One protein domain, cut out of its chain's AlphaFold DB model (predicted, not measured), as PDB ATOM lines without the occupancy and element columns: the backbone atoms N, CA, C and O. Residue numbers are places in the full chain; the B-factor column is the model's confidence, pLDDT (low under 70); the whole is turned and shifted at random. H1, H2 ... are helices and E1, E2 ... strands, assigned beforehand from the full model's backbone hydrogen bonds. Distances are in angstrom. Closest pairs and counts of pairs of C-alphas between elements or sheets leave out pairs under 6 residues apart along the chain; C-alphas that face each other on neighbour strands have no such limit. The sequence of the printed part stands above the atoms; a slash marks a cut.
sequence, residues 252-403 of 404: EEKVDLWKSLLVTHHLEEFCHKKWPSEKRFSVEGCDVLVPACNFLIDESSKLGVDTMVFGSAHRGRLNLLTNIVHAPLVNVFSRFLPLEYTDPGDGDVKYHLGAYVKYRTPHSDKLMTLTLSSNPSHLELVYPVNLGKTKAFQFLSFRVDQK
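What this domain is: This is residues 252 to 403 of the 404 residues of a protein of Diaphorina citri (UniProt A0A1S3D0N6). A small three-stranded sheet lies between helices: H2 and H3 pack over one face, and the long H5 runs along edge strand E1 on the other. The long H1 crosses H2 and H3 away from the sheet, H4 folds back beside H3, and the loop residues 340 to 346 and the last residues, 398 to 403, stick out. The printed part has 152 residues, with five named helices and three named strands in the order H1 H2 E1 H3 H4 E2 E3 H5; the sheet is mixed, in the order E1 E3 E2, and the class is mostly helix. It is compact, with a radius of gyration of the C-alphas of 16.5 A and spans of 52 by 44 by 27 A.

Where its parts are: H1, residues 252 to 274, begins at C-alpha 252 (6.701, 56.358, 86.600) and is 32.6 A long. H2, residues 289 to 302, measures 20.2 A. E1 is residues 307 to 310, 9.9 A; H3 is residues 317 to 324, 9.9 A, with C-alpha 317 at (33.917, 53.017, 85.457). H4, residues 329 to 336, measures 11.1 A. E2, residues 355 to 360, and E3, residues 367 to 372, measure 16.1 A and 16.6 A. H5, residues 382 to 401, is 28.6 A long and ends at C-alpha 401 (27.531, 74.797, 110.245).

How they stand to each other: E3 is the inner strand. It is parallel to E1, with N 310 and O 371 2.7 A apart, within hydrogen-bond range. E3 and E2 form an antiparallel hairpin, with N 359 and O 368 2.8 A apart, within hydrogen-bond range. H2 and H3 are on the same face, at heights over the sheet of 9.6 A and 9.5 A; H5 is on the opposite face, 9.0 A over the sheet, over E1. The closest C-alphas of H5 and E1, those of Thr 390 and Val 309, are 6.4 A apart. H3, the hub, touches H2 at a steep tilt of 40 degrees, the same way; their closest C-alphas, Leu 320 and Val 290, are 6.8 A apart. With residues 263 to 268 alone H1 touches H3, closest at the C-alphas of Thr 264 and Asn 319, 6.4 A. H1 and H2 form a helical hairpin, closest at the C-alphas of Ser 260 and Pro 291, 5.6 A. H3 and H4, also a helical hairpin, only just touch, with 3 pairs of C-alphas within 8 A, the closest being Thr 322 and Leu 329, 6.5 A. H1 and H5 are apart. In H1, H2, H3 and H5 every O i to N i+4 pair is within hydrogen-bond range; in H4, 2 of 4 are.

The domain as a whole: The C-alphas farthest apart, those of Ser 277 and Lys 403, are 53.4 A apart. The printed part has no cut. The links H1 to H2 and H4 to E2 are long, with 14 and 18 residues. The mean pLDDT of the printed part is 91.0; residues 339 to 344 and 398 to 403 are under 70.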
ATOM      1  N   GLU A 252       5.713  55.307  86.865       91.19
ATOM      2  CA  GLU A 252       6.701  56.358  86.600       91.19
ATOM      3  C   GLU A 252       8.105  55.882  86.981       91.19
ATOM      4  O   GLU A 252       9.008  55.912  86.149       91.19
ATOM      5  N   GLU A 253       8.254  55.285  88.165       90.44
ATOM      6  CA  GLU A 253       9.513  54.700  88.639       90.44
ATOM      7  C   GLU A 253      10.020  53.587  87.710       90.44
ATOM      8  O   GLU A 253      11.215  53.496  87.430       90.44
ATOM      9  N   LYS A 254       9.119  52.753  87.166       93.12
ATOM     10  CA  LYS A 254       9.477  51.744  86.153       93.12
ATOM     11  C   LYS A 254      10.022  52.377  84.877       93.12
ATOM     12  O   LYS A 254      10.972  51.858  84.293       93.12
ATOM     13  N   VAL A 255       9.414  53.475  84.430       94.50
ATOM     14  CA  VAL A 255       9.864  54.207  83.240       94.50
ATOM     15  C   VAL A 255      11.233  54.837  83.488       94.50
ATOM     16  O   VAL A 255      12.086  54.784  82.603       94.50
ATOM     17  N   ASP A 256      11.479  55.386  84.672       91.25
ATOM     18  CA  ASP A 256      12.763  56.010  85.000       91.25
ATOM     19  C   ASP A 256      13.883  54.982  85.198       91.25
ATOM     20  O   ASP A 256      14.977  55.164  84.655       91.25
ATOM     21  N   LEU A 257      13.592  53.843  85.835       94.00
ATOM     22  CA  LEU A 257      14.494  52.689  85.866       94.00
ATOM     23  C   LEU A 257      14.854  52.235  84.444       94.00
ATOM     24  O   LEU A 257      16.031  52.056  84.125       94.00
ATOM     25  N   TRP A 258      13.854  52.094  83.570       95.94
ATOM     26  CA  TRP A 258      14.066  51.697  82.180       95.94
ATOM     27  C   TRP A 258      14.932  52.702  81.410       95.94
ATOM     28  O   TRP A 258      15.874  52.293  80.733       95.94
ATOM     29  N   LYS A 259      14.690  54.014  81.553       95.50
ATOM     30  CA  LYS A 259      15.541  55.055  80.946       95.50
ATOM     31  C   LYS A 259      16.981  54.973  81.451       95.50
ATOM     32  O   LYS A 259      17.907  55.091  80.654       95.50
ATOM     33  N   SER A 260      17.181  54.765  82.754       95.38
ATOM     34  CA  SER A 260      18.520  54.652  83.339       95.38
ATOM     35  C   SER A 260      19.276  53.441  82.787       95.38
ATOM     36  O   SER A 260      20.455  53.559  82.448       95.38
ATOM     37  N   LEU A 261      18.607  52.294  82.644       97.44
ATOM     38  CA  LEU A 261      19.177  51.108  81.996       97.44
ATOM     39  C   LEU A 261      19.504  51.382  80.523       97.44
ATOM     40  O   LEU A 261      20.591  51.048  80.058       97.44
ATOM     41  N   LEU A 262      18.602  52.053  79.804       97.25
ATOM     42  CA  LEU A 262      18.773  52.388  78.392       97.25
ATOM     43  C   LEU A 262      19.995  53.289  78.154       97.25
ATOM     44  O   LEU A 262      20.791  53.031  77.254       97.25
ATOM     45  N   VAL A 263      20.173  54.327  78.976       96.31
ATOM     46  CA  VAL A 263      21.335  55.229  78.895       96.31
ATOM     47  C   VAL A 263      22.635  54.484  79.213       96.31
ATOM     48  O   VAL A 263      23.640  54.684  78.528       96.31
ATOM     49  N   THR A 264      22.604  53.591  80.203       97.31
ATOM     50  CA  THR A 264      23.747  52.745  80.584       97.31
ATOM     51  C   THR A 264      24.179  51.848  79.426       97.31
ATOM     52  O   THR A 264      25.351  51.846  79.039       97.31
ATOM     53  N   HIS A 265      23.213  51.152  78.825       97.19
ATOM     54  CA  HIS A 265      23.428  50.251  77.701       97.19
ATOM     55  C   HIS A 265      23.936  50.990  76.456       97.19
ATOM     56  O   HIS A 265      24.936  50.595  75.858       97.19
ATOM     57  N   HIS A 266      23.300  52.102  76.074       96.88
ATOM     58  CA  HIS A 266      23.688  52.831  74.865       96.88
ATOM     59  C   HIS A 266      25.069  53.476  74.959       96.88
ATOM     60  O   HIS A 266      25.734  53.619  73.932       96.88
ATOM     61  N   LEU A 267      25.531  53.852  76.156       96.81
ATOM     62  CA  LEU A 267      26.906  54.317  76.316       96.81
ATOM     63  C   LEU A 267      27.907  53.203  75.978       96.81
ATOM     64  O   LEU A 267      28.871  53.453  75.248       96.81
ATOM     65  N   GLU A 268      27.673  51.986  76.474       96.31
ATOM     66  CA  GLU A 268      28.519  50.826  76.170       96.31
ATOM     67  C   GLU A 268      28.458  50.467  74.687       96.31
ATOM     68  O   GLU A 268      29.499  50.308  74.048       96.31
ATOM     69  N   GLU A 269      27.253  50.423  74.116       96.69
ATOM     70  CA  GLU A 269      27.026  50.137  72.701       96.69
ATOM     71  C   GLU A 269      27.744  51.158  71.801       96.69
ATOM     72  O   GLU A 269      28.416  50.793  70.831       96.69
ATOM     73  N   PHE A 270      27.655  52.448  72.141       96.56
ATOM     74  CA  PHE A 270      28.347  53.514  71.423       96.56
ATOM     75  C   PHE A 270      29.865  53.347  71.499       96.56
ATOM     76  O   PHE A 270      30.541  53.399  70.468       96.56
ATOM     77  N   CYS A 271      30.408  53.115  72.698       95.19
ATOM     78  CA  CYS A 271      31.845  52.927  72.882       95.19
ATOM     79  C   CYS A 271      32.345  51.688  72.133       95.19
ATOM     80  O   CYS A 271      33.394  51.744  71.495       95.19
ATOM     81  N   HIS A 272      31.576  50.597  72.152       95.12
ATOM     82  CA  HIS A 272      31.892  49.371  71.431       95.12
ATOM     83  C   HIS A 272      31.928  49.584  69.912       95.12
ATOM     84  O   HIS A 272      32.873  49.149  69.257       95.12
ATOM     85  N   LYS A 273      30.949  50.306  69.354       96.69
ATOM     86  CA  LYS A 273      30.903  50.630  67.919       96.69
ATOM     87  C   LYS A 273      32.014  51.591  67.497       96.69
ATOM     88  O   LYS A 273      32.579  51.440  66.418       96.69
ATOM     89  N   LYS A 274      32.306  52.605  68.316       96.38
ATOM     90  CA  LYS A 274      33.259  53.669  67.968       96.38
ATOM     91  C   LYS A 274      34.716  53.248  68.161       96.38
ATOM     92  O   LYS A 274      35.555  53.624  67.344       96.38
ATOM     93  N   TRP A 275      35.000  52.477  69.210       95.19
ATOM     94  CA  TRP A 275      36.342  52.019  69.569       95.19
ATOM     95  C   TRP A 275      36.340  50.519  69.909       95.19
ATOM     96  O   TRP A 275      36.514  50.140  71.070       95.19
ATOM     97  N   PRO A 276      36.168  49.638  68.907       94.31
ATOM     98  CA  PRO A 276      35.993  48.201  69.134       94.31
ATOM     99  C   PRO A 276      37.212  47.530  69.780       94.31
ATOM    100  O   PRO A 276      37.060  46.563  70.523       94.31
ATOM    101  N   SER A 277      38.415  48.048  69.522       93.25
ATOM    102  CA  SER A 277      39.680  47.498  70.028       93.25
ATOM    103  C   SER A 277      40.129  48.101  71.363       93.25
ATOM    104  O   SER A 277      41.089  47.615  71.960       93.25
ATOM    105  N   GLU A 278      39.461  49.150  71.846       93.12
ATOM    106  CA  GLU A 278      39.853  49.837  73.075       93.12
ATOM    107  C   GLU A 278      39.296  49.142  74.316       93.12
ATOM    108  O   GLU A 278      38.098  48.864  74.439       93.12
ATOM    109  N   LYS A 279      40.166  48.921  75.307       92.88
ATOM    110  CA  LYS A 279      39.744  48.395  76.608       92.88
ATOM    111  C   LYS A 279      38.923  49.448  77.354       92.88
ATOM    112  O   LYS A 279      39.416  50.542  77.633       92.88
ATOM    113  N   ARG A 280      37.690  49.087  77.722       92.31
ATOM    114  CA  ARG A 280      36.752  49.963  78.455       92.31
ATOM    115  C   ARG A 280      36.218  49.398  79.775       92.31
ATOM    116  O   ARG A 280      35.630  50.152  80.536       92.31
ATOM    117  N   PHE A 281      36.427  48.104  80.040       95.69
ATOM    118  CA  PHE A 281      35.884  47.393  81.209       95.69
ATOM    119  C   PHE A 281      34.365  47.561  81.358       95.69
ATOM    120  O   PHE A 281      33.874  48.043  82.377       95.69
ATOM    121  N   SER A 282      33.652  47.142  80.308       96.12
ATOM    122  CA  SER A 282      32.202  47.296  80.146       96.12
ATOM    123  C   SER A 282      31.401  46.863  81.373       96.12
ATOM    124  O   SER A 282      31.761  45.884  82.042       96.12
ATOM    125  N   VAL A 283      30.313  47.588  81.635       97.00
ATOM    126  CA  VAL A 283      29.294  47.236  82.631       97.00
ATOM    127  C   VAL A 283      28.259  46.228  82.117       97.00
ATOM    128  O   VAL A 283      27.428  45.804  82.907       97.00
ATOM    129  N   GLU A 284      28.290  45.835  80.839       96.00
ATOM    130  CA  GLU A 284      27.316  44.901  80.244       96.00
ATOM    131  C   GLU A 284      27.157  43.617  81.080       96.00
ATOM    132  O   GLU A 284      28.140  42.962  81.435       96.00
ATOM    133  N   GLY A 285      25.906  43.277  81.404       94.25
ATOM    134  CA  GLY A 285      25.546  42.187  82.321       94.25
ATOM    135  C   GLY A 285      25.433  42.630  83.787       94.25
ATOM    136  O   GLY A 285      24.888  41.908  84.617       94.25
ATOM    137  N   CYS A 286      25.900  43.836  84.107       95.69
ATOM    138  CA  CYS A 286      25.773  44.507  85.399       95.69
ATOM    139  C   CYS A 286      25.131  45.899  85.248       95.69
ATOM    140  O   CYS A 286      25.367  46.784  86.069       95.69
ATOM    141  N   ASP A 287      24.313  46.102  84.210       95.69
ATOM    142  CA  ASP A 287      23.685  47.377  83.837       95.69
ATOM    143  C   ASP A 287      22.889  48.021  84.987       95.69
ATOM    144  O   ASP A 287      22.772  49.243  85.063       95.69
ATOM    145  N   VAL A 288      22.404  47.205  85.932       95.31
ATOM    146  CA  VAL A 288      21.705  47.628  87.160       95.31
ATOM    147  C   VAL A 288      22.580  48.506  88.072       95.31
ATOM    148  O   VAL A 288      22.044  49.244  88.897       95.31
ATOM    149  N   LEU A 289      23.908  48.504  87.904       96.12
ATOM    150  CA  LEU A 289      24.834  49.324  88.691       96.12
ATOM    151  C   LEU A 289      24.447  50.813  88.690       96.12
ATOM    152  O   LEU A 289      24.394  51.438  89.745       96.12
ATOM    153  N   VAL A 290      24.153  51.377  87.516       96.75
ATOM    154  CA  VAL A 290      23.820  52.802  87.374       96.75
ATOM    155  C   VAL A 290      22.482  53.153  88.041       96.75
ATOM    156  O   VAL A 290      22.485  54.035  88.902       96.75
ATOM    157  N   PRO A 291      21.343  52.493  87.736       95.38
ATOM    158  CA  PRO A 291      20.093  52.794  88.428       95.38
ATOM    159  C   PRO A 291      20.167  52.528  89.937       95.38
ATOM    160  O   PRO A 291      19.572  53.285  90.698       95.38
ATOM    161  N   ALA A 292      20.927  51.525  90.391       94.81
ATOM    162  CA  ALA A 292      21.137  51.296  91.820       94.81
ATOM    163  C   ALA A 292      21.875  52.471  92.484       94.81
ATOM    164  O   ALA A 292      21.470  52.934  93.550       94.81
ATOM    165  N   CYS A 293      22.923  53.001  91.848       95.94
ATOM    166  CA  CYS A 293      23.604  54.200  92.332       95.94
ATOM    167  C   CYS A 293      22.687  55.433  92.330       95.94
ATOM    168  O   CYS A 293      22.696  56.176  93.309       95.94
ATOM    169  N   ASN A 294      21.876  55.634  91.287       94.19
ATOM    170  CA  ASN A 294      20.911  56.740  91.232       94.19
ATOM    171  C   ASN A 294      19.877  56.650  92.363       94.19
ATOM    172  O   ASN A 294      19.646  57.637  93.055       94.19
ATOM    173  N   PHE A 295      19.337  55.454  92.615       92.31
ATOM    174  CA  PHE A 295      18.432  55.216  93.738       92.31
ATOM    175  C   PHE A 295      19.095  55.548  95.083       92.31
ATOM    176  O   PHE A 295      18.517  56.260  95.902       92.31
ATOM    177  N   LEU A 296      20.338  55.098  95.297       94.25
ATOM    178  CA  LEU A 296      21.092  55.417  96.514       94.25
ATOM    179  C   LEU A 296      21.318  56.922  96.687       94.25
ATOM    180  O   LEU A 296      21.245  57.410  97.814       94.25
ATOM    181  N   ILE A 297      21.592  57.651  95.604       94.62
ATOM    182  CA  ILE A 297      21.761  59.109  95.624       94.62
ATOM    183  C   ILE A 297      20.459  59.790  96.036       94.62
ATOM    184  O   ILE A 297      20.465  60.603  96.959       94.62
ATOM    185  N   ASP A 298      19.345  59.428  95.405       92.06
ATOM    186  CA  ASP A 298      18.050  60.040  95.682       92.06
ATOM    187  C   ASP A 298      17.575  59.764  97.116       92.06
ATOM    188  O   ASP A 298      17.172  60.697  97.817       92.06
ATOM    189  N   GLU A 299      17.686  58.523  97.599       92.12
ATOM    190  CA  GLU A 299      17.334  58.177  98.982       92.12
ATOM    191  C   GLU A 299      18.251  58.864 100.001       92.12
ATOM    192  O   GLU A 299      17.778  59.445 100.980       92.12
ATOM    193  N   SER A 300      19.563  58.893  99.745       94.19
ATOM    194  CA  SER A 300      20.515  59.609 100.608       94.19
ATOM    195  C   SER A 300      20.186  61.104 100.676       94.19
ATOM    196  O   SER A 300      20.214  61.705 101.751       94.19
ATOM    197  N   SER A 301      19.807  61.701  99.546       93.62
ATOM    198  CA  SER A 301      19.387  63.100  99.463       93.62
ATOM    199  C   SER A 301      18.149  63.388 100.316       93.62
ATOM    200  O   SER A 301      18.112  64.352 101.094       93.62
ATOM    201  N   LYS A 302      17.125  62.527 100.226       92.56
ATOM    202  CA  LYS A 302      15.903  62.631 101.044       92.56
ATOM    203  C   LYS A 302      16.241  62.603 102.534       92.56
ATOM    204  O   LYS A 302      15.753  63.454 103.277       92.56
ATOM    205  N   LEU A 303      17.163  61.726 102.933       93.75
ATOM    206  CA  LEU A 303      17.667  61.609 104.305       93.75
ATOM    207  C   LEU A 303      18.582  62.766 104.753       93.75
ATOM    208  O   LEU A 303      18.949  62.822 105.923       93.75
ATOM    209  N   GLY A 304      18.919  63.708 103.864       91.31
ATOM    210  CA  GLY A 304      19.708  64.899 104.196       91.31
ATOM    211  C   GLY A 304      21.218  64.715 104.085       91.31
ATOM    212  O   GLY A 304      21.963  65.450 104.718       91.31
ATOM    213  N   VAL A 305      21.683  63.744 103.298       92.81
ATOM    214  CA  VAL A 305      23.107  63.609 102.979       92.81
ATOM    215  C   VAL A 305      23.514  64.681 101.965       92.81
ATOM    216  O   VAL A 305      22.931  64.770 100.890       92.81
ATOM    217  N   ASP A 306      24.567  65.441 102.265       91.81
ATOM    218  CA  ASP A 306      25.063  66.495 101.363       91.81
ATOM    219  C   ASP A 306      26.125  66.008 100.373       91.81
ATOM    220  O   ASP A 306      26.357  66.628  99.336       91.81
ATOM    221  N   THR A 307      26.855  64.940 100.709       94.69
ATOM    222  CA  THR A 307      28.004  64.469  99.924       94.69
ATOM    223  C   THR A 307      28.067  62.948  99.868       94.69
ATOM    224  O   THR A 307      28.028  62.287 100.903       94.69
ATOM    225  N   MET A 308      28.251  62.397  98.664       95.88
ATOM    226  CA  MET A 308      28.534  60.977  98.446       95.88
ATOM    227  C   MET A 308      29.889  60.787  97.767       95.88
ATOM    228  O   MET A 308      30.179  61.375  96.723       95.88
ATOM    229  N   VAL A 309      30.717  59.937  98.375       96.88
ATOM    230  CA  VAL A 309      32.061  59.595  97.899       96.88
ATOM    231  C   VAL A 309      32.049  58.165  97.371       96.88
ATOM    232  O   VAL A 309      31.996  57.207  98.137       96.88
ATOM    233  N   PHE A 310      32.131  58.022  96.054       97.00
ATOM    234  CA  PHE A 310      32.212  56.745  95.363       97.00
ATOM    235  C   PHE A 310      33.662  56.298  95.188       97.00
ATOM    236  O   PHE A 310      34.571  57.079  94.881       97.00
ATOM    237  N   GLY A 311      33.875  54.999  95.369       95.88
ATOM    238  CA  GLY A 311      35.092  54.289  94.998       95.88
ATOM    239  C   GLY A 311      34.688  53.086  94.180       95.88
ATOM    240  O   GLY A 311      33.733  52.400  94.530       95.88
ATOM    241  N   SER A 312      35.381  52.857  93.076       95.62
ATOM    242  CA  SER A 312      35.131  51.701  92.231       95.62
ATOM    243  C   SER A 312      36.447  51.193  91.670       95.62
ATOM    244  O   SER A 312      37.388  51.963  91.485       95.62
ATOM    245  N   ALA A 313      36.481  49.914  91.316       94.56
ATOM    246  CA  ALA A 313      37.477  49.396  90.393       94.56
ATOM    247  C   ALA A 313      37.164  49.855  88.949       94.56
ATOM    248  O   ALA A 313      36.397  50.790  88.704       94.56
ATOM    249  N   HIS A 314      37.735  49.149  87.975       96.25
ATOM    250  CA  HIS A 314      37.564  49.391  86.543       96.25
ATOM    251  C   HIS A 314      36.174  49.053  85.955       96.25
ATOM    252  O   HIS A 314      35.789  49.641  84.946       96.25
ATOM    253  N   ARG A 315      35.403  48.131  86.557       97.12
ATOM    254  CA  ARG A 315      34.146  47.609  85.985       97.12
ATOM    255  C   ARG A 315      33.084  48.708  85.933       97.12
ATOM    256  O   ARG A 315      32.723  49.255  86.967       97.12
ATOM    257  N   GLY A 316      32.606  49.032  84.732       96.56
ATOM    258  CA  GLY A 316      31.603  50.073  84.513       96.56
ATOM    259  C   GLY A 316      32.065  51.486  84.875       96.56
ATOM    260  O   GLY A 316      31.237  52.380  85.033       96.56
ATOM    261  N   ARG A 317      33.379  51.727  84.995       97.12
ATOM    262  CA  ARG A 317      33.917  53.017  85.457       97.12
ATOM    263  C   ARG A 317      33.485  54.194  84.585       97.12
ATOM    264  O   ARG A 317      33.155  55.252  85.112       97.12
ATOM    265  N   LEU A 318      33.485  54.021  83.263       96.50
ATOM    266  CA  LEU A 318      33.071  55.077  82.332       96.50
ATOM    267  C   LEU A 318      31.582  55.409  82.490       96.50
ATOM    268  O   LEU A 318      31.202  56.577  82.424       96.50
ATOM    269  N   ASN A 319      30.766  54.393  82.775       97.50
ATOM    270  CA  ASN A 319      29.359  54.548  83.124       97.50
ATOM    271  C   ASN A 319      29.191  55.330  84.435       97.50
ATOM    272  O   ASN A 319      28.433  56.291  84.472       97.50
ATOM    273  N   LEU A 320      29.959  55.018  85.484       97.31
ATOM    274  CA  LEU A 320      29.933  55.794  86.732       97.31
ATOM    275  C   LEU A 320      30.386  57.251  86.526       97.31
ATOM    276  O   LEU A 320      29.753  58.176  87.028       97.31
ATOM    277  N   LEU A 321      31.451  57.487  85.756       97.12
ATOM    278  CA  LEU A 321      31.925  58.844  85.469       97.12
ATOM    279  C   LEU A 321      30.852  59.689  84.775       97.12
ATOM    280  O   LEU A 321      30.623  60.825  85.173       97.12
ATOM    281  N   THR A 322      30.200  59.138  83.755       96.12
ATOM    282  CA  THR A 322      29.277  59.879  82.882       96.12
ATOM    283  C   THR A 322      27.852  59.928  83.423       96.12
ATOM    284  O   THR A 322      27.258  61.001  83.468       96.12
ATOM    285  N   ASN A 323      27.310  58.793  83.861       96.31
ATOM    286  CA  ASN A 323      25.901  58.658  84.218       96.31
ATOM    287  C   ASN A 323      25.629  58.861  85.715       96.31
ATOM    288  O   ASN A 323      24.477  59.079  86.065       96.31
ATOM    289  N   ILE A 324      26.659  58.830  86.579       96.00
ATOM    290  CA  ILE A 324      26.525  59.111  88.024       96.00
ATOM    291  C   ILE A 324      27.180  60.440  88.409       96.00
ATOM    292  O   ILE A 324      26.565  61.274  89.063       96.00
ATOM    293  N   VAL A 325      28.434  60.670  88.007       95.94
ATOM    294  CA  VAL A 325      29.167  61.907  88.359       95.94
ATOM    295  C   VAL A 325      29.084  62.965  87.252       95.94
ATOM    296  O   VAL A 325      29.712  64.016  87.348       95.94
ATOM    297  N   HIS A 326      28.291  62.721  86.205       94.31
ATOM    298  CA  HIS A 326      28.013  63.679  85.130       94.31
ATOM    299  C   HIS A 326      29.266  64.294  84.486       94.31
ATOM    300  O   HIS A 326      29.250  65.437  84.024       94.31
ATOM    301  N   ALA A 327      30.364  63.534  84.432       95.00
ATOM    302  CA  ALA A 327      31.559  63.930  83.708       95.00
ATOM    303  C   ALA A 327      31.189  64.143  82.227       95.00
ATOM    304  O   ALA A 327      30.590  63.250  81.617       95.00
ATOM    305  N   PRO A 328      31.537  65.296  81.624       94.06
ATOM    306  CA  PRO A 328      31.168  65.581  80.245       94.06
ATOM    307  C   PRO A 328      31.655  64.488  79.294       94.06
ATOM    308  O   PRO A 328      32.831  64.119  79.319       94.06
ATOM    309  N   LEU A 329      30.776  64.016  78.405       94.06
ATOM    310  CA  LEU A 329      31.114  62.967  77.436       94.06
ATOM    311  C   LEU A 329      32.338  63.330  76.594       94.06
ATOM    312  O   LEU A 329      33.164  62.468  76.331       94.06
ATOM    313  N   VAL A 330      32.506  64.607  76.235       92.31
ATOM    314  CA  VAL A 330      33.687  65.095  75.502       92.31
ATOM    315  C   VAL A 330      34.982  64.788  76.260       92.31
ATOM    316  O   VAL A 330      35.940  64.325  75.650       92.31
ATOM    317  N   ASN A 331      34.992  64.969  77.585       89.94
ATOM    318  CA  ASN A 331      36.163  64.712  78.423       89.94
ATOM    319  C   ASN A 331      36.449  63.216  78.569       89.94
ATOM    320  O   ASN A 331      37.600  62.831  78.725       89.94
ATOM    321  N   VAL A 332      35.417  62.372  78.549       91.81
ATOM    322  CA  VAL A 332      35.583  60.915  78.627       91.81
ATOM    323  C   VAL A 332      36.014  60.351  77.271       91.81
ATOM    324  O   VAL A 332      36.935  59.542  77.196       91.81
ATOM    325  N   PHE A 333      35.396  60.815  76.187       92.75
ATOM    326  CA  PHE A 333      35.676  60.388  74.818       92.75
ATOM    327  C   PHE A 333      37.029  60.872  74.303       92.75
ATOM    328  O   PHE A 333      37.673  60.141  73.553       92.75
ATOM    329  N   SER A 334      37.514  62.039  74.735       89.56
ATOM    330  CA  SER A 334      38.872  62.480  74.396       89.56
ATOM    331  C   SER A 334      39.939  61.507  74.906       89.56
ATOM    332  O   SER A 334      40.967  61.351  74.264       89.56
ATOM    333  N   ARG A 335      39.671  60.762  75.989       87.81
ATOM    334  CA  ARG A 335      40.590  59.748  76.548       87.81
ATOM    335  C   ARG A 335      40.599  58.417  75.783       87.81
ATOM    336  O   ARG A 335      41.321  57.494  76.158       87.81
ATOM    337  N   PHE A 336      39.782  58.286  74.740       90.06
ATOM    338  CA  PHE A 336      39.913  57.217  73.744       90.06
ATOM    339  C   PHE A 336      40.815  57.620  72.576       90.06
ATOM    340  O   PHE A 336      41.198  56.767  71.779       90.06
ATOM    341  N   LEU A 337      41.132  58.908  72.456       86.00
ATOM    342  CA  LEU A 337      42.118  59.397  71.508       86.00
ATOM    343  C   LEU A 337      43.511  59.339  72.154       86.00
ATOM    344  O   LEU A 337      43.616  59.334  73.385       86.00
ATOM    345  N   PRO A 338      44.582  59.294  71.346       77.94
ATOM    346  CA  PRO A 338      45.934  59.476  71.853       77.94
ATOM    347  C   PRO A 338      46.007  60.770  72.666       77.94
ATOM    348  O   PRO A 338      45.541  61.814  72.209       77.94
ATOM    349  N   LEU A 339      46.563  60.691  73.874       68.00
ATOM    350  CA  LEU A 339      46.750  61.868  74.711       68.00
ATOM    351  C   LEU A 339      47.761  62.799  74.038       68.00
ATOM    352  O   LEU A 339      48.861  62.379  73.678       68.00
ATOM    353  N   GLU A 340      47.387  64.063  73.873       65.38
ATOM    354  CA  GLU A 340      48.347  65.106  73.537       65.38
ATOM    355  C   GLU A 340      49.145  65.462  74.800       65.38
ATOM    356  O   GLU A 340      48.586  65.544  75.893       65.38
ATOM    357  N   TYR A 341      50.454  65.698  74.662       56.78
ATOM    358  CA  TYR A 341      51.382  66.035  75.760       56.78
ATOM    359  C   TYR A 341      51.101  67.391  76.447       56.78
ATOM    360  O   TYR A 341      51.940  67.915  77.173       56.78
ATOM    361  N   THR A 342      49.957  68.010  76.174       62.91
ATOM    362  CA  THR A 342      49.584  69.334  76.679       62.91
ATOM    363  C   THR A 342      48.938  69.282  78.065       62.91
ATOM    364  O   THR A 342      48.930  70.303  78.755       62.91
ATOM    365  N   ASP A 343      48.447  68.117  78.502       62.31
ATOM    366  CA  ASP A 343      47.953  67.910  79.868       62.31
ATOM    367  C   ASP A 343      49.139  67.855  80.861       62.31
ATOM    368  O   ASP A 343      50.093  67.109  80.634       62.31
ATOM    369  N   PRO A 344      49.118  68.611  81.977       68.94
ATOM    370  CA  PRO A 344      50.189  68.553  82.968       68.94
ATOM    371  C   PRO A 344      50.217  67.195  83.694       68.94
ATOM    372  O   PRO A 344      49.222  66.784  84.294       68.94
ATOM    373  N   GLY A 345      51.386  66.546  83.702       72.44
ATOM    374  CA  GLY A 345      51.664  65.293  84.418       72.44
ATOM    375  C   GLY A 345      51.772  64.065  83.509       72.44
ATOM    376  O   GLY A 345      51.458  64.121  82.326       72.44
ATOM    377  N   ASP A 346      52.198  62.937  84.083       75.69
ATOM    378  CA  ASP A 346      52.391  61.676  83.340       75.69
ATOM    379  C   ASP A 346      51.061  61.029  82.893       75.69
ATOM    380  O   ASP A 346      51.043  60.131  82.051       75.69
ATOM    381  N   GLY A 347      49.938  61.517  83.430       80.25
ATOM    382  CA  GLY A 347      48.596  61.025  83.138       80.25
ATOM    383  C   GLY A 347      48.311  59.638  83.722       80.25
ATOM    384  O   GLY A 347      49.113  59.054  84.445       80.25
ATOM    385  N   ASP A 348      47.118  59.121  83.429       87.31
ATOM    386  CA  ASP A 348      46.725  57.744  83.740       87.31
ATOM    387  C   ASP A 348      45.647  57.279  82.744       87.31
ATOM    388  O   ASP A 348      45.081  58.064  81.975       87.31
ATOM    389  N   VAL A 349      45.347  55.986  82.742       88.69
ATOM    390  CA  VAL A 349      44.329  55.388  81.879       88.69
ATOM    391  C   VAL A 349      42.917  55.863  82.243       88.69
ATOM    392  O   VAL A 349      42.570  56.097  83.400       88.69
ATOM    393  N   LYS A 350      42.048  55.947  81.228       91.31
ATOM    394  CA  LYS A 350      40.669  56.471  81.321       91.31
ATOM    395  C   LYS A 350      39.812  55.894  82.459       91.31
ATOM    396  O   LYS A 350      38.954  56.591  82.988       91.31
ATOM    397  N   TYR A 351      40.044  54.644  82.850       91.56
ATOM    398  CA  TYR A 351      39.301  53.945  83.905       91.56
ATOM    399  C   TYR A 351      39.925  54.070  85.313       91.56
ATOM    400  O   TYR A 351      39.433  53.439  86.244       91.56
ATOM    401  N   HIS A 352      40.959  54.898  85.494       94.75
ATOM    402  CA  HIS A 352      41.487  55.304  86.808       94.75
ATOM    403  C   HIS A 352      41.071  56.720  87.208       94.75
ATOM    404  O   HIS A 352      41.211  57.116  88.365       94.75
ATOM    405  N   LEU A 353      40.535  57.488  86.259       91.31
ATOM    406  CA  LEU A 353      40.186  58.886  86.466       91.31
ATOM    407  C   LEU A 353      39.028  59.034  87.453       91.31
ATOM    408  O   LEU A 353      38.071  58.252  87.458       91.31
ATOM    409  N   GLY A 354      39.134  60.053  88.295       93.94
ATOM    410  CA  GLY A 354      38.076  60.526  89.171       93.94
ATOM    411  C   GLY A 354      37.374  61.759  88.613       93.94
ATOM    412  O   GLY A 354      37.837  62.397  87.669       93.94
ATOM    413  N   ALA A 355      36.253  62.107  89.229       95.31
ATOM    414  CA  ALA A 355      35.501  63.317  88.934       95.31
ATOM    415  C   ALA A 355      34.766  63.801  90.188       95.31
ATOM    416  O   ALA A 355      34.623  63.076  91.181       95.31
ATOM    417  N   TYR A 356      34.282  65.036  90.143       94.44
ATOM    418  CA  TYR A 356      33.314  65.532  91.106       94.44
ATOM    419  C   TYR A 356      32.318  66.458  90.416       94.44
ATOM    420  O   TYR A 356      32.653  67.115  89.429       94.44
ATOM    421  N   VAL A 357      31.105  66.519  90.953       95.50
ATOM    422  CA  VAL A 357      30.049  67.404  90.475       95.50
ATOM    423  C   VAL A 357      29.167  67.832  91.643       95.50
ATOM    424  O   VAL A 357      28.963  67.076  92.595       95.50
ATOM    425  N   LYS A 358      28.631  69.051  91.569       93.81
ATOM    426  CA  LYS A 358      27.466  69.439  92.368       93.81
ATOM    427  C   LYS A 358      26.222  69.147  91.542       93.81
ATOM    428  O   LYS A 358      26.020  69.763  90.500       93.81
ATOM    429  N   TYR A 359      25.434  68.184  91.990       89.31
ATOM    430  CA  TYR A 359      24.270  67.662  91.295       89.31
ATOM    431  C   TYR A 359      23.008  67.989  92.084       89.31
ATOM    432  O   TYR A 359      22.956  67.778  93.294       89.31
ATOM    433  N   ARG A 360      21.992  68.523  91.407       92.12
ATOM    434  CA  ARG A 360      20.689  68.767  92.023       92.12
ATOM    435  C   ARG A 360      19.818  67.539  91.805       92.12
ATOM    436  O   ARG A 360      19.473  67.239  90.665       92.12
ATOM    437  N   THR A 361      19.509  66.819  92.877       88.38
ATOM    438  CA  THR A 361      18.776  65.551  92.786       88.38
ATOM    439  C   THR A 361      17.319  65.799  92.384       88.38
ATOM    440  O   THR A 361      16.646  66.566  93.078       88.38
ATOM    441  N   PRO A 362      16.801  65.157  91.319       81.81
ATOM    442  CA  PRO A 362      15.469  65.442  90.780       81.81
ATOM    443  C   PRO A 362      14.333  65.253  91.788       81.81
ATOM    444  O   PRO A 362      13.360  65.999  91.759       81.81
ATOM    445  N   HIS A 363      14.459  64.273  92.690       78.56
ATOM    446  CA  HIS A 363      13.377  63.875  93.592       78.56
ATOM    447  C   HIS A 363      13.284  64.702  94.879       78.56
ATOM    448  O   HIS A 363      12.192  64.880  95.410       78.56
ATOM    449  N   SER A 364      14.407  65.183  95.415       84.00
ATOM    450  CA  SER A 364      14.429  65.965  96.663       84.00
ATOM    451  C   SER A 364      14.718  67.455  96.445       84.00
ATOM    452  O   SER A 364      14.665  68.226  97.398       84.00
ATOM    453  N   ASP A 365      15.085  67.845  95.219       87.44
ATOM    454  CA  ASP A 365      15.513  69.193  94.823       87.44
ATOM    455  C   ASP A 365      16.720  69.759  95.611       87.44
ATOM    456  O   ASP A 365      17.052  70.949  95.516       87.44
ATOM    457  N   LYS A 366      17.424  68.903  96.366       89.50
ATOM    458  CA  LYS A 366      18.626  69.263  97.127       89.50
ATOM    459  C   LYS A 366      19.880  69.210  96.262       89.50
ATOM    460  O   LYS A 366      20.007  68.403  95.341       89.50
ATOM    461  N   LEU A 367      20.829  70.083  96.584       92.31
ATOM    462  CA  LEU A 367      22.134  70.120  95.937       92.31
ATOM    463  C   LEU A 367      23.098  69.182  96.669       92.31
ATOM    464  O   LEU A 367      23.540  69.493  97.770       92.31
ATOM    465  N   MET A 368      23.453  68.066  96.040       93.75
ATOM    466  CA  MET A 368      24.426  67.108  96.559       93.75
ATOM    467  C   MET A 368      25.778  67.247  95.866       93.75
ATOM    468  O   MET A 368      25.868  67.528  94.671       93.75
ATOM    469  N   THR A 369      26.854  66.984  96.599       95.00
ATOM    470  CA  THR A 369      28.189  66.803  96.025       95.00
ATOM    471  C   THR A 369      28.432  65.321  95.768       95.00
ATOM    472  O   THR A 369      28.486  64.519  96.697       95.00
ATOM    473  N   LEU A 370      28.618  64.951  94.506       96.50
ATOM    474  CA  LEU A 370      28.973  63.591  94.110       96.50
ATOM    475  C   LEU A 370      30.438  63.574  93.696       96.50
ATOM    476  O   LEU A 370      30.883  64.422  92.922       96.50
ATOM    477  N   THR A 371      31.213  62.615  94.195       96.69
ATOM    478  CA  THR A 371      32.608  62.448  93.779       96.69
ATOM    479  C   THR A 371      32.945  60.986  93.575       96.69
ATOM    480  O   THR A 371      32.580  60.146  94.383       96.69
ATOM    481  N   LEU A 372      33.683  60.697  92.512       97.62
ATOM    482  CA  LEU A 372      34.310  59.407  92.269       97.62
ATOM    483  C   LEU A 372      35.817  59.609  92.364       97.62
ATOM    484  O   LEU A 372      36.385  60.411  91.623       97.62
ATOM    485  N   SER A 373      36.457  58.946  93.319       96.94
ATOM    486  CA  SER A 373      37.891  59.128  93.562       96.94
ATOM    487  C   SER A 373      38.731  58.414  92.517       96.94
ATOM    488  O   SER A 373      38.431  57.273  92.169       96.94
ATOM    489  N   SER A 374      39.805  59.054  92.053       95.81
ATOM    490  CA  SER A 374      40.822  58.391  91.232       95.81
ATOM    491  C   SER A 374      41.467  57.232  91.997       95.81
ATOM    492  O   SER A 374      41.595  57.300  93.222       95.81
ATOM    493  N   ASN A 375      41.884  56.181  91.292       96.44
ATOM    494  CA  ASN A 375      42.515  55.015  91.909       96.44
ATOM    495  C   ASN A 375      43.457  54.290  90.940       96.44
ATOM    496  O   ASN A 375      43.152  54.240  89.753       96.44
ATOM    497  N   PRO A 376      44.543  53.672  91.438       95.81
ATOM    498  CA  PRO A 376      45.404  52.826  90.617       95.81
ATOM    499  C   PRO A 376      44.723  51.486  90.284       95.81
ATOM    500  O   PRO A 376      43.648  51.170  90.803       95.81
ATOM    501  N   SER A 377      45.409  50.650  89.497       95.31
ATOM    502  CA  SER A 377      44.980  49.277  89.179       95.31
ATOM    503  C   SER A 377      44.898  48.341  90.394       95.31
ATOM    504  O   SER A 377      44.273  47.287  90.300       95.31
ATOM    505  N   HIS A 378      45.547  48.680  91.516       97.19
ATOM    506  CA  HIS A 378      45.535  47.874  92.739       97.19
ATOM    507  C   HIS A 378      44.128  47.883  93.344       97.19
ATOM    508  O   HIS A 378      43.691  48.886  93.914       97.19
ATOM    509  N   LEU A 379      43.418  46.765  93.174       96.69
ATOM    510  CA  LEU A 379      42.034  46.608  93.610       96.69
ATOM    511  C   LEU A 379      41.898  46.852  95.118       96.69
ATOM    512  O   LEU A 379      42.829  46.618  95.886       96.69
ATOM    513  N   GLU A 380      40.737  47.364  95.522       94.88
ATOM    514  CA  GLU A 380      40.364  47.708  96.904       94.88
ATOM    515  C   GLU A 380      41.203  48.790  97.608       94.88
ATOM    516  O   GLU A 380      40.754  49.359  98.602       94.88
ATOM    517  N   LEU A 381      42.362  49.193  97.074       95.50
ATOM    518  CA  LEU A 381      43.230  50.186  97.722       95.50
ATOM    519  C   LEU A 381      42.575  51.576  97.846       95.50
ATOM    520  O   LEU A 381      42.908  52.354  98.739       95.50
ATOM    521  N   VAL A 382      41.601  51.886  96.983       96.81
ATOM    522  CA  VAL A 382      40.816  53.132  97.057       96.81
ATOM    523  C   VAL A 382      39.892  53.182  98.278       96.81
ATOM    524  O   VAL A 382      39.501  54.268  98.702       96.81
ATOM    525  N   TYR A 383      39.549  52.037  98.872       96.38
ATOM    526  CA  TYR A 383      38.601  51.960  99.981       96.38
ATOM    527  C   TYR A 383      39.035  52.787 101.210       96.38
ATOM    528  O   TYR A 383      38.303  53.711 101.581       96.38
ATOM    529  N   PRO A 384      40.225  52.575 101.816       97.56
ATOM    530  CA  PRO A 384      40.676  53.401 102.939       97.56
ATOM    531  C   PRO A 384      40.866  54.877 102.559       97.56
ATOM    532  O   PRO A 384      40.581  55.761 103.370       97.56
ATOM    533  N   VAL A 385      41.277  55.168 101.318       97.31
ATOM    534  CA  VAL A 385      41.401  56.547 100.808       97.31
ATOM    535  C   VAL A 385      40.041  57.247 100.823       97.31
ATOM    536  O   VAL A 385      39.920  58.383 101.288       97.31
ATOM    537  N   ASN A 386      38.989  56.556 100.385       97.31
ATOM    538  CA  ASN A 386      37.627  57.074 100.399       97.31
ATOM    539  C   ASN A 386      37.046  57.229 101.799       97.31
ATOM    540  O   ASN A 386      36.317  58.195 102.031       97.31
ATOM    541  N   LEU A 387      37.383  56.343 102.737       97.31
ATOM    542  CA  LEU A 387      37.018  56.524 104.144       97.31
ATOM    543  C   LEU A 387      37.647  57.803 104.709       97.31
ATOM    544  O   LEU A 387      36.942  58.620 105.302       97.31
ATOM    545  N   GLY A 388      38.941  58.026 104.458       97.75
ATOM    546  CA  GLY A 388      39.634  59.252 104.864       97.75
ATOM    547  C   GLY A 388      39.027  60.507 104.232       97.75
ATOM    548  O   GLY A 388      38.731  61.476 104.931       97.75
ATOM    549  N   LYS A 389      38.750  60.467 102.925       96.00
ATOM    550  CA  LYS A 389      38.102  61.565 102.190       96.00
ATOM    551  C   LYS A 389      36.698  61.867 102.723       96.00
ATOM    552  O   LYS A 389      36.370  63.026 102.956       96.00
ATOM    553  N   THR A 390      35.895  60.836 102.983       96.38
ATOM    554  CA  THR A 390      34.564  60.974 103.599       96.38
ATOM    555  C   THR A 390      34.665  61.599 104.987       96.38
ATOM    556  O   THR A 390      33.925  62.529 105.303       96.38
ATOM    557  N   LYS A 391      35.621  61.147 105.809       96.06
ATOM    558  CA  LYS A 391      35.846  61.704 107.146       96.06
ATOM    559  C   LYS A 391      36.254  63.178 107.097       96.06
ATOM    560  O   LYS A 391      35.795  63.962 107.928       96.06
ATOM    561  N   ALA A 392      37.075  63.560 106.120       95.19
ATOM    562  CA  ALA A 392      37.448  64.951 105.900       95.19
ATOM    563  C   ALA A 392      36.226  65.813 105.535       95.19
ATOM    564  O   ALA A 392      36.048  66.871 106.134       95.19
ATOM    565  N   PHE A 393      35.344  65.344 104.643       93.12
ATOM    566  CA  PHE A 393      34.092  66.052 104.338       93.12
ATOM    567  C   PHE A 393      33.214  66.236 105.575       93.12
ATOM    568  O   PHE A 393      32.802  67.355 105.852       93.12
ATOM    569  N   GLN A 394      33.004  65.182 106.369       92.12
ATOM    570  CA  GLN A 394      32.229  65.274 107.614       92.12
ATOM    571  C   GLN A 394      32.789  66.338 108.568       92.12
ATOM    572  O   GLN A 394      32.035  67.095 109.174       92.12
ATOM    573  N   PHE A 395      34.116  66.410 108.698       91.75
ATOM    574  CA  PHE A 395      34.772  67.394 109.553       91.75
ATOM    575  C   PHE A 395      34.642  68.828 109.022       91.75
ATOM    576  O   PHE A 395      34.436  69.759 109.801       91.75
ATOM    577  N   LEU A 396      34.774  69.013 107.706       88.00
ATOM    578  CA  LEU A 396      34.684  70.328 107.077       88.00
ATOM    579  C   LEU A 396      33.248  70.860 107.076       88.00
ATOM    580  O   LEU A 396      33.065  72.025 107.420       88.00
ATOM    581  N   SER A 397      32.249  70.024 106.779       80.12
ATOM    582  CA  SER A 397      30.834  70.419 106.827       80.12
ATOM    583  C   SER A 397      30.421  70.855 108.234       80.12
ATOM    584  O   SER A 397      29.901  71.953 108.401       80.12
ATOM    585  N   PHE A 398      30.792  70.091 109.270       69.81
ATOM    586  CA  PHE A 398      30.491  70.450 110.663       69.81
ATOM    587  C   PHE A 398      31.070  71.816 111.077       69.81
ATOM    588  O   PHE A 398      30.465  72.549 111.854       69.81
ATOM    589  N   ARG A 399      32.248  72.190 110.559       59.59
ATOM    590  CA  ARG A 399      32.861  73.498 110.845       59.59
ATOM    591  C   ARG A 399      32.184  74.664 110.130       59.59
ATOM    592  O   ARG A 399      32.315  75.790 110.604       59.59
ATOM    593  N   VAL A 400      31.539  74.422 108.992       62.09
ATOM    594  CA  VAL A 400      30.769  75.451 108.280       62.09
ATOM    595  C   VAL A 400      29.466  75.722 109.029       62.09
ATOM    596  O   VAL A 400      29.152  76.885 109.264       62.09
ATOM    597  N   ASP A 401      28.797  74.675 109.510       62.06
ATOM    598  CA  ASP A 401      27.531  74.797 110.245       62.06
ATOM    599  C   ASP A 401      27.678  75.451 111.627       62.06
ATOM    600  O   ASP A 401      26.716  76.000 112.139       62.06
ATOM    601  N   GLN A 402      28.870  75.429 112.240       52.81
ATOM    602  CA  GLN A 402      29.133  76.151 113.497       52.81
ATOM    603  C   GLN A 402      29.506  77.631 113.317       52.81
ATOM    604  O   GLN A 402      29.629  78.352 114.307       52.81
ATOM    605  N   LYS A 403      29.782  78.072 112.086       47.28
ATOM    606  CA  LYS A 403      30.158  79.466 111.788       47.28
ATOM    607  C   LYS A 403      29.003  80.307 111.246       47.28
ATOM    608  O   LYS A 403      29.145  81.528 111.214       47.28
TER     609      LYS A 403